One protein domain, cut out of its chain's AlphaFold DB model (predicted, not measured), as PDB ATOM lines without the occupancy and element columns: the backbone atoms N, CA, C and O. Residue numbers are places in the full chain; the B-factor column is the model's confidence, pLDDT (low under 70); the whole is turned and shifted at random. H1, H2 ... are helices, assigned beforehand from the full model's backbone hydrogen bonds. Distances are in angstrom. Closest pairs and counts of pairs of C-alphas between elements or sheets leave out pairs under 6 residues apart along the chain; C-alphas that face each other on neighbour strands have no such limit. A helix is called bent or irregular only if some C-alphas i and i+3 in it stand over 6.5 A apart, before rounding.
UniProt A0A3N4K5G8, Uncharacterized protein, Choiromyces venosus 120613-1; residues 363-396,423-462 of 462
ATOM      1  N   SER A 363     -47.095  44.459  45.258       55.44
ATOM      2  CA  SER A 363     -47.566  43.699  44.085       55.44
ATOM      3  C   SER A 363     -46.473  43.052  43.256       55.44
ATOM      4  O   SER A 363     -46.760  42.142  42.477       55.44
ATOM      5  N   ILE A 364     -45.227  43.525  43.351       62.62
ATOM      6  CA  ILE A 364     -44.142  42.880  42.619       62.62
ATOM      7  C   ILE A 364     -43.954  41.522  43.274       62.62
ATOM      8  O   ILE A 364     -43.434  41.438  44.385       62.62
ATOM      9  N   ASN A 365     -44.409  40.478  42.574       72.81
ATOM     10  CA  ASN A 365     -44.410  39.092  43.018       72.81
ATOM     11  C   ASN A 365     -43.094  38.757  43.724       72.81
ATOM     12  O   ASN A 365     -42.089  38.466  43.073       72.81
ATOM     13  N   ARG A 366     -43.095  38.796  45.066       71.88
ATOM     14  CA  ARG A 366     -41.868  38.636  45.865       71.88
ATOM     15  C   ARG A 366     -41.214  37.282  45.568       71.88
ATOM     16  O   ARG A 366     -39.995  37.183  45.546       71.88
ATOM     17  N   GLN A 367     -42.020  36.274  45.221       70.69
ATOM     18  CA  GLN A 367     -41.581  34.987  44.669       70.69
ATOM     19  C   GLN A 367     -40.810  35.103  43.347       70.69
ATOM     20  O   GLN A 367     -39.759  34.485  43.233       70.69
ATOM     21  N   LEU A 368     -41.275  35.897  42.375       76.69
ATOM     22  CA  LEU A 368     -40.585  36.101  41.094       76.69
ATOM     23  C   LEU A 368     -39.244  36.824  41.301       76.69
ATOM     24  O   LEU A 368     -38.233  36.425  40.730       76.69
ATOM     25  N   VAL A 369     -39.215  37.843  42.165       81.56
ATOM     26  CA  VAL A 369     -37.974  38.561  42.503       81.56
ATOM     27  C   VAL A 369     -36.994  37.634  43.221       81.56
ATOM     28  O   VAL A 369     -35.842  37.550  42.809       81.56
ATOM     29  N   LEU A 370     -37.439  36.874  44.228       73.31
ATOM     30  CA  LEU A 370     -36.609  35.879  44.923       73.31
ATOM     31  C   LEU A 370     -36.148  34.739  43.997       73.31
ATOM     32  O   LEU A 370     -35.054  34.209  44.182       73.31
ATOM     33  N   PHE A 371     -36.948  34.373  42.993       74.38
ATOM     34  CA  PHE A 371     -36.589  33.388  41.975       74.38
ATOM     35  C   PHE A 371     -35.461  33.906  41.073       74.38
ATOM     36  O   PHE A 371     -34.432  33.241  40.963       74.38
ATOM     37  N   CYS A 372     -35.608  35.106  40.502       80.56
ATOM     38  CA  CYS A 372     -34.576  35.741  39.675       80.56
ATOM     39  C   CYS A 372     -33.301  36.050  40.476       80.56
ATOM     40  O   CYS A 372     -32.196  35.783  40.007       80.56
ATOM     41  N   LEU A 373     -33.438  36.552  41.706       83.00
ATOM     42  CA  LEU A 373     -32.307  36.841  42.590       83.00
ATOM     43  C   LEU A 373     -31.556  35.560  42.988       83.00
ATOM     44  O   LEU A 373     -30.338  35.586  43.137       83.00
ATOM     45  N   GLY A 374     -32.256  34.426  43.082       77.94
ATOM     46  CA  GLY A 374     -31.662  33.117  43.351       77.94
ATOM     47  C   GLY A 374     -30.753  32.564  42.246       77.94
ATOM     48  O   GLY A 374     -29.844  31.798  42.551       77.94
ATOM     49  N   PHE A 375     -30.926  32.995  40.989       77.31
ATOM     50  CA  PHE A 375     -29.975  32.685  39.908       77.31
ATOM     51  C   PHE A 375     -28.643  33.433  40.056       77.31
ATOM     52  O   PHE A 375     -27.613  32.932  39.614       77.31
ATOM     53  N   ILE A 376     -28.664  34.622  40.666       82.06
ATOM     54  CA  ILE A 376     -27.471  35.447  40.912       82.06
ATOM     55  C   ILE A 376     -26.802  35.019  42.226       82.06
ATOM     56  O   ILE A 376     -25.580  34.927  42.316       82.06
ATOM     57  N   LEU A 377     -27.611  34.732  43.248       81.38
ATOM     58  CA  LEU A 377     -27.185  34.333  44.583       81.38
ATOM     59  C   LEU A 377     -27.921  33.046  44.991       81.38
ATOM     60  O   LEU A 377     -29.036  33.132  45.506       81.38
ATOM     61  N   PRO A 378     -27.316  31.847  44.875       76.62
ATOM     62  CA  PRO A 378     -27.972  30.596  45.280       76.62
ATOM     63  C   PRO A 378     -28.316  30.575  46.782       76.62
ATOM     64  O   PRO A 378     -29.248  29.893  47.208       76.62
ATOM     65  N   LEU A 379     -27.632  31.398  47.589       75.25
ATOM     66  CA  LEU A 379     -27.972  31.660  48.990       75.25
ATOM     67  C   LEU A 379     -29.368  32.292  49.161       75.25
ATOM     68  O   LEU A 379     -30.056  31.983  50.133       75.25
ATOM     69  N   CYS A 380     -29.844  33.107  48.211       77.44
ATOM     70  CA  CYS A 380     -31.196  33.671  48.254       77.44
ATOM     71  C   CYS A 380     -32.284  32.596  48.135       77.44
ATOM     72  O   CYS A 380     -33.341  32.757  48.742       77.44
ATOM     73  N   TRP A 381     -32.038  31.471  47.453       79.94
ATOM     74  CA  TRP A 381     -32.976  30.340  47.470       79.94
ATOM     75  C   TRP A 381     -33.006  29.611  48.818       79.94
ATOM     76  O   TRP A 381     -34.075  29.159  49.230       79.94
ATOM     77  N   ILE A 382     -31.876  29.534  49.535       76.06
ATOM     78  CA  ILE A 382     -31.837  28.995  50.905       76.06
ATOM     79  C   ILE A 382     -32.653  29.901  51.834       76.06
ATOM     80  O   ILE A 382     -33.548  29.420  52.528       76.06
ATOM     81  N   ILE A 383     -32.427  31.217  51.777       79.00
ATOM     82  CA  ILE A 383     -33.187  32.205  52.561       79.00
ATOM     83  C   ILE A 383     -34.686  32.128  52.214       79.00
ATOM     84  O   ILE A 383     -35.521  31.998  53.107       79.00
ATOM     85  N   ALA A 384     -35.047  32.087  50.926       73.75
ATOM     86  CA  ALA A 384     -36.433  31.936  50.471       73.75
ATOM     87  C   ALA A 384     -37.093  30.611  50.908       73.75
ATOM     88  O   ALA A 384     -38.315  30.549  51.043       73.75
ATOM     89  N   ALA A 385     -36.316  29.547  51.139       73.94
ATOM     90  CA  ALA A 385     -36.817  28.279  51.670       73.94
ATOM     91  C   ALA A 385     -37.038  28.297  53.197       73.94
ATOM     92  O   ALA A 385     -37.796  27.455  53.695       73.94
ATOM     93  N   VAL A 386     -36.390  29.230  53.908       76.62
ATOM     94  CA  VAL A 386     -36.456  29.424  55.370       76.62
ATOM     95  C   VAL A 386     -37.439  30.534  55.769       76.62
ATOM     96  O   VAL A 386     -37.889  30.535  56.911       76.62
ATOM     97  N   LEU A 387     -37.844  31.422  54.847       77.44
ATOM     98  CA  LEU A 387     -38.876  32.429  55.121       77.44
ATOM     99  C   LEU A 387     -40.111  31.765  55.768       77.44
ATOM    100  O   LEU A 387     -40.688  30.845  55.158       77.44
ATOM    101  N   PRO A 388     -40.524  32.202  56.977       69.31
ATOM    102  CA  PRO A 388     -41.660  31.613  57.668       69.31
ATOM    103  C   PRO A 388     -42.905  31.711  56.788       69.31
ATOM    104  O   PRO A 388     -43.049  32.616  55.959       69.31
ATOM    105  N   LEU A 389     -43.797  30.730  56.907       69.69
ATOM    106  CA  LEU A 389     -45.118  30.883  56.310       69.69
ATOM    107  C   LEU A 389     -45.800  32.072  57.000       69.69
ATOM    108  O   LEU A 389     -45.601  32.233  58.208       69.69
ATOM    109  N   PRO A 390     -46.618  32.866  56.281       65.50
ATOM    110  CA  PRO A 390     -47.659  33.634  56.948       65.50
ATOM    111  C   PRO A 390     -48.359  32.677  57.922       65.50
ATOM    112  O   PRO A 390     -48.680  31.555  57.499       65.50
ATOM    113  N   PRO A 391     -48.492  33.029  59.213       62.50
ATOM    114  CA  PRO A 391     -49.137  32.143  60.168       62.50
ATOM    115  C   PRO A 391     -50.506  31.780  59.603       62.50
ATOM    116  O   PRO A 391     -51.226  32.659  59.131       62.50
ATOM    117  N   HIS A 392     -50.828  30.484  59.590       56.94
ATOM    118  CA  HIS A 392     -52.166  30.054  59.215       56.94
ATOM    119  C   HIS A 392     -53.141  30.822  60.103       56.94
ATOM    120  O   HIS A 392     -53.116  30.647  61.322       56.94
ATOM    121  N   ALA A 393     -53.986  31.658  59.498       57.50
ATOM    122  CA  ALA A 393     -55.205  32.069  60.159       57.50
ATOM    123  C   ALA A 393     -55.917  30.770  60.552       57.50
ATOM    124  O   ALA A 393     -56.144  29.897  59.708       57.50
ATOM    125  N   GLU A 394     -56.161  30.584  61.847       55.66
ATOM    126  CA  GLU A 394     -56.832  29.394  62.358       55.66
ATOM    127  C   GLU A 394     -58.321  29.488  62.010       55.66
ATOM    128  O   GLU A 394     -59.159  29.792  62.855       55.66
ATOM    129  N   ILE A 395     -58.647  29.203  60.743       54.44
ATOM    130  CA  ILE A 395     -60.019  29.086  60.219       54.44
ATOM    131  C   ILE A 395     -60.795  27.998  61.003       54.44
ATOM    132  O   ILE A 395     -62.021  27.987  61.040       54.44
ATOM    133  N   THR A 396     -60.085  27.124  61.728       49.19
ATOM    134  CA  THR A 396     -60.628  26.145  62.677       49.19
ATOM    135  C   THR A 396     -60.807  26.720  64.091       49.19
ATOM    136  O   THR A 396     -60.309  26.167  65.074       49.19
ATOM    137  N   VAL A 423     -57.126  29.459  50.976       77.19
ATOM    138  CA  VAL A 423     -56.677  28.085  50.707       77.19
ATOM    139  C   VAL A 423     -55.797  28.025  49.455       77.19
ATOM    140  O   VAL A 423     -54.765  27.341  49.474       77.19
ATOM    141  N   GLU A 424     -56.140  28.753  48.391       80.38
ATOM    142  CA  GLU A 424     -55.316  28.829  47.177       80.38
ATOM    143  C   GLU A 424     -53.968  29.515  47.437       80.38
ATOM    144  O   GLU A 424     -52.920  28.978  47.054       80.38
ATOM    145  N   ILE A 425     -53.958  30.638  48.165       77.94
ATOM    146  CA  ILE A 425     -52.728  31.350  48.557       77.94
ATOM    147  C   ILE A 425     -51.806  30.427  49.368       77.94
ATOM    148  O   ILE A 425     -50.596  30.356  49.104       77.94
ATOM    149  N   TYR A 426     -52.357  29.663  50.316       78.50
ATOM    150  CA  TYR A 426     -51.577  28.716  51.112       78.50
ATOM    151  C   TYR A 426     -50.984  27.574  50.268       78.50
ATOM    152  O   TYR A 426     -49.794  27.250  50.395       78.50
ATOM    153  N   GLN A 427     -51.779  26.969  49.377       82.81
ATOM    154  CA  GLN A 427     -51.297  25.903  48.492       82.81
ATOM    155  C   GLN A 427     -50.204  26.409  47.540       82.81
ATOM    156  O   GLN A 427     -49.162  25.757  47.401       82.81
ATOM    157  N   ASN A 428     -50.386  27.602  46.972       82.00
ATOM    158  CA  ASN A 428     -49.404  28.296  46.142       82.00
ATOM    159  C   ASN A 428     -48.081  28.505  46.913       82.00
ATOM    160  O   ASN A 428     -47.015  28.044  46.489       82.00
ATOM    161  N   ALA A 429     -48.138  29.075  48.121       81.44
ATOM    162  CA  ALA A 429     -46.965  29.281  48.979       81.44
ATOM    163  C   ALA A 429     -46.243  27.972  49.375       81.44
ATOM    164  O   ALA A 429     -45.022  27.967  49.598       81.44
ATOM    165  N   ARG A 430     -46.965  26.847  49.462       83.19
ATOM    166  CA  ARG A 430     -46.383  25.518  49.716       83.19
ATOM    167  C   ARG A 430     -45.735  24.917  48.465       83.19
ATOM    168  O   ARG A 430     -44.670  24.303  48.581       83.19
ATOM    169  N   TRP A 431     -46.329  25.116  47.287       86.56
ATOM    170  CA  TRP A 431     -45.771  24.686  46.002       86.56
ATOM    171  C   TRP A 431     -44.436  25.385  45.712       86.56
ATOM    172  O   TRP A 431     -43.431  24.702  45.506       86.56
ATOM    173  N   TRP A 432     -44.374  26.715  45.843       83.50
ATOM    174  CA  TRP A 432     -43.137  27.480  45.625       83.50
ATOM    175  C   TRP A 432     -41.979  27.054  46.530       83.50
ATOM    176  O   TRP A 432     -40.839  27.001  46.076       83.50
ATOM    177  N   ARG A 433     -42.233  26.659  47.786       82.75
ATOM    178  CA  ARG A 433     -41.170  26.099  48.646       82.75
ATOM    179  C   ARG A 433     -40.627  24.773  48.126       82.75
ATOM    180  O   ARG A 433     -39.428  24.526  48.243       82.75
ATOM    181  N   ARG A 434     -41.477  23.911  47.560       86.50
ATOM    182  CA  ARG A 434     -41.039  22.646  46.948       86.50
ATOM    183  C   ARG A 434     -40.225  22.911  45.678       86.50
ATOM    184  O   ARG A 434     -39.194  22.276  45.494       86.50
ATOM    185  N   VAL A 435     -40.650  23.880  44.866       86.75
ATOM    186  CA  VAL A 435     -39.946  24.338  43.658       86.75
ATOM    187  C   VAL A 435     -38.573  24.925  44.005       86.75
ATOM    188  O   VAL A 435     -37.564  24.412  43.527       86.75
ATOM    189  N   ASN A 436     -38.497  25.892  44.926       85.69
ATOM    190  CA  ASN A 436     -37.233  26.514  45.346       85.69
ATOM    191  C   ASN A 436     -36.240  25.494  45.933       85.69
ATOM    192  O   ASN A 436     -35.050  25.558  45.635       85.69
ATOM    193  N   ARG A 437     -36.714  24.505  46.708       85.31
ATOM    194  CA  ARG A 437     -35.862  23.421  47.239       85.31
ATOM    195  C   ARG A 437     -35.302  22.493  46.155       85.31
ATOM    196  O   ARG A 437     -34.217  21.960  46.348       85.31
ATOM    197  N   MET A 438     -36.016  22.301  45.043       87.62
ATOM    198  CA  MET A 438     -35.549  21.480  43.917       87.62
ATOM    199  C   MET A 438     -34.640  22.260  42.958       87.62
ATOM    200  O   MET A 438     -33.715  21.681  42.398       87.62
ATOM    201  N   LEU A 439     -34.855  23.568  42.802       83.19
ATOM    202  CA  LEU A 439     -33.987  24.441  42.004       83.19
ATOM    203  C   LEU A 439     -32.666  24.781  42.703       83.19
ATOM    204  O   LEU A 439     -31.651  24.889  42.020       83.19
ATOM    205  N   ALA A 440     -32.651  24.863  44.039       84.19
ATOM    206  CA  ALA A 440     -31.449  25.125  44.834       84.19
ATOM    207  C   ALA A 440     -30.206  24.300  44.421       84.19
ATOM    208  O   ALA A 440     -29.188  24.910  44.081       84.19
ATOM    209  N   PRO A 441     -30.253  22.951  44.372       88.00
ATOM    210  CA  PRO A 441     -29.116  22.161  43.899       88.00
ATOM    211  C   PRO A 441     -28.825  22.354  42.401       88.00
ATOM    212  O   PRO A 441     -27.667  22.289  42.002       88.00
ATOM    213  N   ILE A 442     -29.840  22.626  41.572       89.00
ATOM    214  CA  ILE A 442     -29.672  22.805  40.121       89.00
ATOM    215  C   ILE A 442     -28.841  24.059  39.827       89.00
ATOM    216  O   ILE A 442     -27.852  23.973  39.101       89.00
ATOM    217  N   GLY A 443     -29.179  25.212  40.412       85.88
ATOM    218  CA  GLY A 443     -28.381  26.428  40.204       85.88
ATOM    219  C   GLY A 443     -26.996  26.354  40.851       85.88
ATOM    220  O   GLY A 443     -26.050  26.890  40.283       85.88
ATOM    221  N   LEU A 444     -26.829  25.619  41.960       87.56
ATOM    222  CA  LEU A 444     -25.498  25.350  42.521       87.56
ATOM    223  C   LEU A 444     -24.613  24.572  41.528       87.56
ATOM    224  O   LEU A 444     -23.450  24.926  41.344       87.56
ATOM    225  N   VAL A 445     -25.166  23.561  40.846       93.00
ATOM    226  CA  VAL A 445     -24.463  22.813  39.786       93.00
ATOM    227  C   VAL A 445     -24.138  23.709  38.588       93.00
ATOM    228  O   VAL A 445     -23.017  23.653  38.086       93.00
ATOM    229  N   VAL A 446     -25.066  24.568  38.151       91.44
ATOM    230  CA  VAL A 446     -24.826  25.516  37.044       91.44
ATOM    231  C   VAL A 446     -23.712  26.509  37.388       91.44
ATOM    232  O   VAL A 446     -22.801  26.704  36.586       91.44
ATOM    233  N   ILE A 447     -23.724  27.089  38.590       89.94
ATOM    234  CA  ILE A 447     -22.682  28.020  39.050       89.94
ATOM    235  C   ILE A 447     -21.334  27.300  39.187       89.94
ATOM    236  O   ILE A 447     -20.318  27.817  38.724       89.94
ATOM    237  N   GLY A 448     -21.318  26.080  39.733       93.94
ATOM    238  CA  GLY A 448     -20.116  25.244  39.787       93.94
ATOM    239  C   GLY A 448     -19.538  24.945  38.399       93.94
ATOM    240  O   GLY A 448     -18.327  25.037  38.210       93.94
ATOM    241  N   ALA A 449     -20.392  24.668  37.408       95.56
ATOM    242  CA  ALA A 449     -19.976  24.463  36.023       95.56
ATOM    243  C   ALA A 449     -19.403  25.741  35.383       95.56
ATOM    244  O   ALA A 449     -18.395  25.661  34.684       95.56
ATOM    245  N   ILE A 450     -19.988  26.916  35.653       94.56
ATOM    246  CA  ILE A 450     -19.467  28.210  35.177       94.56
ATOM    247  C   ILE A 450     -18.089  28.501  35.790       94.56
ATOM    248  O   ILE A 450     -17.172  28.874  35.063       94.56
ATOM    249  N   ILE A 451     -17.911  28.280  37.097       95.38
ATOM    250  CA  ILE A 451     -16.619  28.475  37.777       95.38
ATOM    251  C   ILE A 451     -15.571  27.495  37.231       95.38
ATOM    252  O   ILE A 451     -14.465  27.911  36.894       95.38
ATOM    253  N   ALA A 452     -15.916  26.214  37.078       96.44
ATOM    254  CA  ALA A 452     -15.017  25.219  36.497       96.44
ATOM    255  C   ALA A 452     -14.620  25.578  35.054       96.44
ATOM    256  O   ALA A 452     -13.444  25.488  34.701       96.44
ATOM    257  N   LEU A 453     -15.570  26.042  34.235       96.06
ATOM    258  CA  LEU A 453     -15.303  26.505  32.874       96.06
ATOM    259  C   LEU A 453     -14.398  27.746  32.860       96.06
ATOM    260  O   LEU A 453     -13.482  27.806  32.045       96.06
ATOM    261  N   ALA A 454     -14.604  28.697  33.775       96.00
ATOM    262  CA  ALA A 454     -13.767  29.887  33.910       96.00
ATOM    263  C   ALA A 454     -12.329  29.541  34.336       96.00
ATOM    264  O   ALA A 454     -11.384  30.080  33.765       96.00
ATOM    265  N   VAL A 455     -12.147  28.598  35.269       96.81
ATOM    266  CA  VAL A 455     -10.816  28.092  35.656       96.81
ATOM    267  C   VAL A 455     -10.147  27.376  34.479       96.81
ATOM    268  O   VAL A 455      -8.999  27.670  34.161       96.81
ATOM    269  N   VAL A 456     -10.865  26.495  33.771       97.12
ATOM    270  CA  VAL A 456     -10.327  25.809  32.581       97.12
ATOM    271  C   VAL A 456      -9.964  26.805  31.474       97.12
ATOM    272  O   VAL A 456      -8.923  26.640  30.844       97.12
ATOM    273  N   ALA A 457     -10.761  27.856  31.264       95.25
ATOM    274  CA  ALA A 457     -10.450  28.923  30.316       95.25
ATOM    275  C   ALA A 457      -9.214  29.733  30.745       95.25
ATOM    276  O   ALA A 457      -8.321  29.941  29.930       95.25
ATOM    277  N   ALA A 458      -9.106  30.115  32.021       96.06
ATOM    278  CA  ALA A 458      -7.946  30.838  32.547       96.06
ATOM    279  C   ALA A 458      -6.647  30.012  32.473       96.06
ATOM    280  O   ALA A 458      -5.600  30.554  32.146       96.06
ATOM    281  N   THR A 459      -6.714  28.698  32.715       95.62
ATOM    282  CA  THR A 459      -5.554  27.779  32.633       95.62
ATOM    283  C   THR A 459      -5.181  27.319  31.217       95.62
ATOM    284  O   THR A 459      -4.221  26.569  31.064       95.62
ATOM    285  N   ARG A 460      -5.960  27.693  30.190       91.88
ATOM    286  CA  ARG A 460      -5.707  27.339  28.776       91.88
ATOM    287  C   ARG A 460      -5.602  28.542  27.837       91.88
ATOM    288  O   ARG A 460      -5.227  28.366  26.683       91.88
ATOM    289  N   GLY A 461      -6.022  29.723  28.291       79.50
ATOM    290  CA  GLY A 461      -5.909  30.998  27.577       79.50
ATOM    291  C   GLY A 461      -4.708  31.844  28.010       79.50
ATOM    292  O   GLY A 461      -4.490  32.903  27.428       79.50
ATOM    293  N   ALA A 462      -3.964  31.375  29.016       52.50
ATOM    294  CA  ALA A 462      -2.608  31.788  29.366       52.50
ATOM    295  C   ALA A 462      -1.657  30.612  29.088       52.50
ATOM    296  O   ALA A 462      -0.507  30.892  28.693       52.50
TER     297      ALA A 462
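Overview. This is residues 363 to 396 and 423 to 462 of the 462 residues of an uncharacterized protein of Choiromyces venosus 120613-1 (UniProt A0A3N4K5G8). One long, slightly kinked helix, H3, makes the long axis of this model, and a short helical hairpin of H1 and H2 packs beside its middle stretch, mainly through H2. The last part of H3 and the residues after it, 448 to 462, stick out beyond the hairpin as a free arm. The printed part has 74 residues with three named helices, H1, H2 and H3 in that order along the chain, and no named strand; its class is all helix. It is only just extended, close to loose, with a radius of gyration of the C-alphas of 17.2 A, and the C-alphas span 66 by 22 by 16 A.

Along the chain. The printed part begins at Ser 363. H1 holds residues 366 to 376, with C-alpha 366 at (-41.868, 38.636, 45.865), and is 15.6 A from first to last C-alpha. H2 holds residues 378 to 386 and is 13.2 A long; its first C-alpha, 378, is at (-27.972, 30.596, 45.280). H3 holds residues 423 to 458 and is 52.1 A long, ending with C-alpha 458 at (-7.946, 30.838, 32.547). H3 has a kink of 31 degrees near residue 438; it is neither bent nor irregular, but only just: C-alphas 438 and 441 are 6.5 A apart.

Arrangement. H1 and H2 form a helical hairpin. They touch at a shallow tilt of 33 degrees, only just short of steep, and run opposite ways; their closest C-alphas are those of Gly 374 and Cys 380, 5.0 A apart. H2 and H3 touch, with 13 pairs of C-alphas within 8 A, and H3 touches H2 with residues 433 to 444 alone. The closest C-alphas of these two helices are those of Ala 385 and Arg 433, 5.7 A apart, and they run opposite ways at a shallow tilt of 21 degrees. H1 and H3 only just touch, with 3 pairs of C-alphas within 8 A, and H3 does so with residues 432 to 443 alone. Their closest C-alphas are those of Phe 375 and Gly 443, 6.5 A apart, and they run the same way at a shallow tilt of 14 degrees. The helix packing is mostly aligned, with 3 of 3 touching pairs at a shallow tilt. The O i to N i+4 pairs within hydrogen-bond range number 5 of 7 in H1, 4 of 5 in H2 and 29 of 32 in H3.

Size, cuts and confidence. The outline is a rod, and the two C-alphas farthest apart, those of Thr 396 and Ala 462, are 67.1 A apart. Residues 448 to 462, of which 448 to 458 belong to H3, stand free; the body without them spans 45 by 23 by 16 A. The link from H1 to H2 is tight, with 1 residue. The link from H2 to H3 is across the cut: residues 397 to 422 are not printed, and C-alphas 396 and 423 are 12.8 A apart. The mean pLDDT of the printed part is 80.0, with residues 363 to 364, 388 to 396 and 462 under 70.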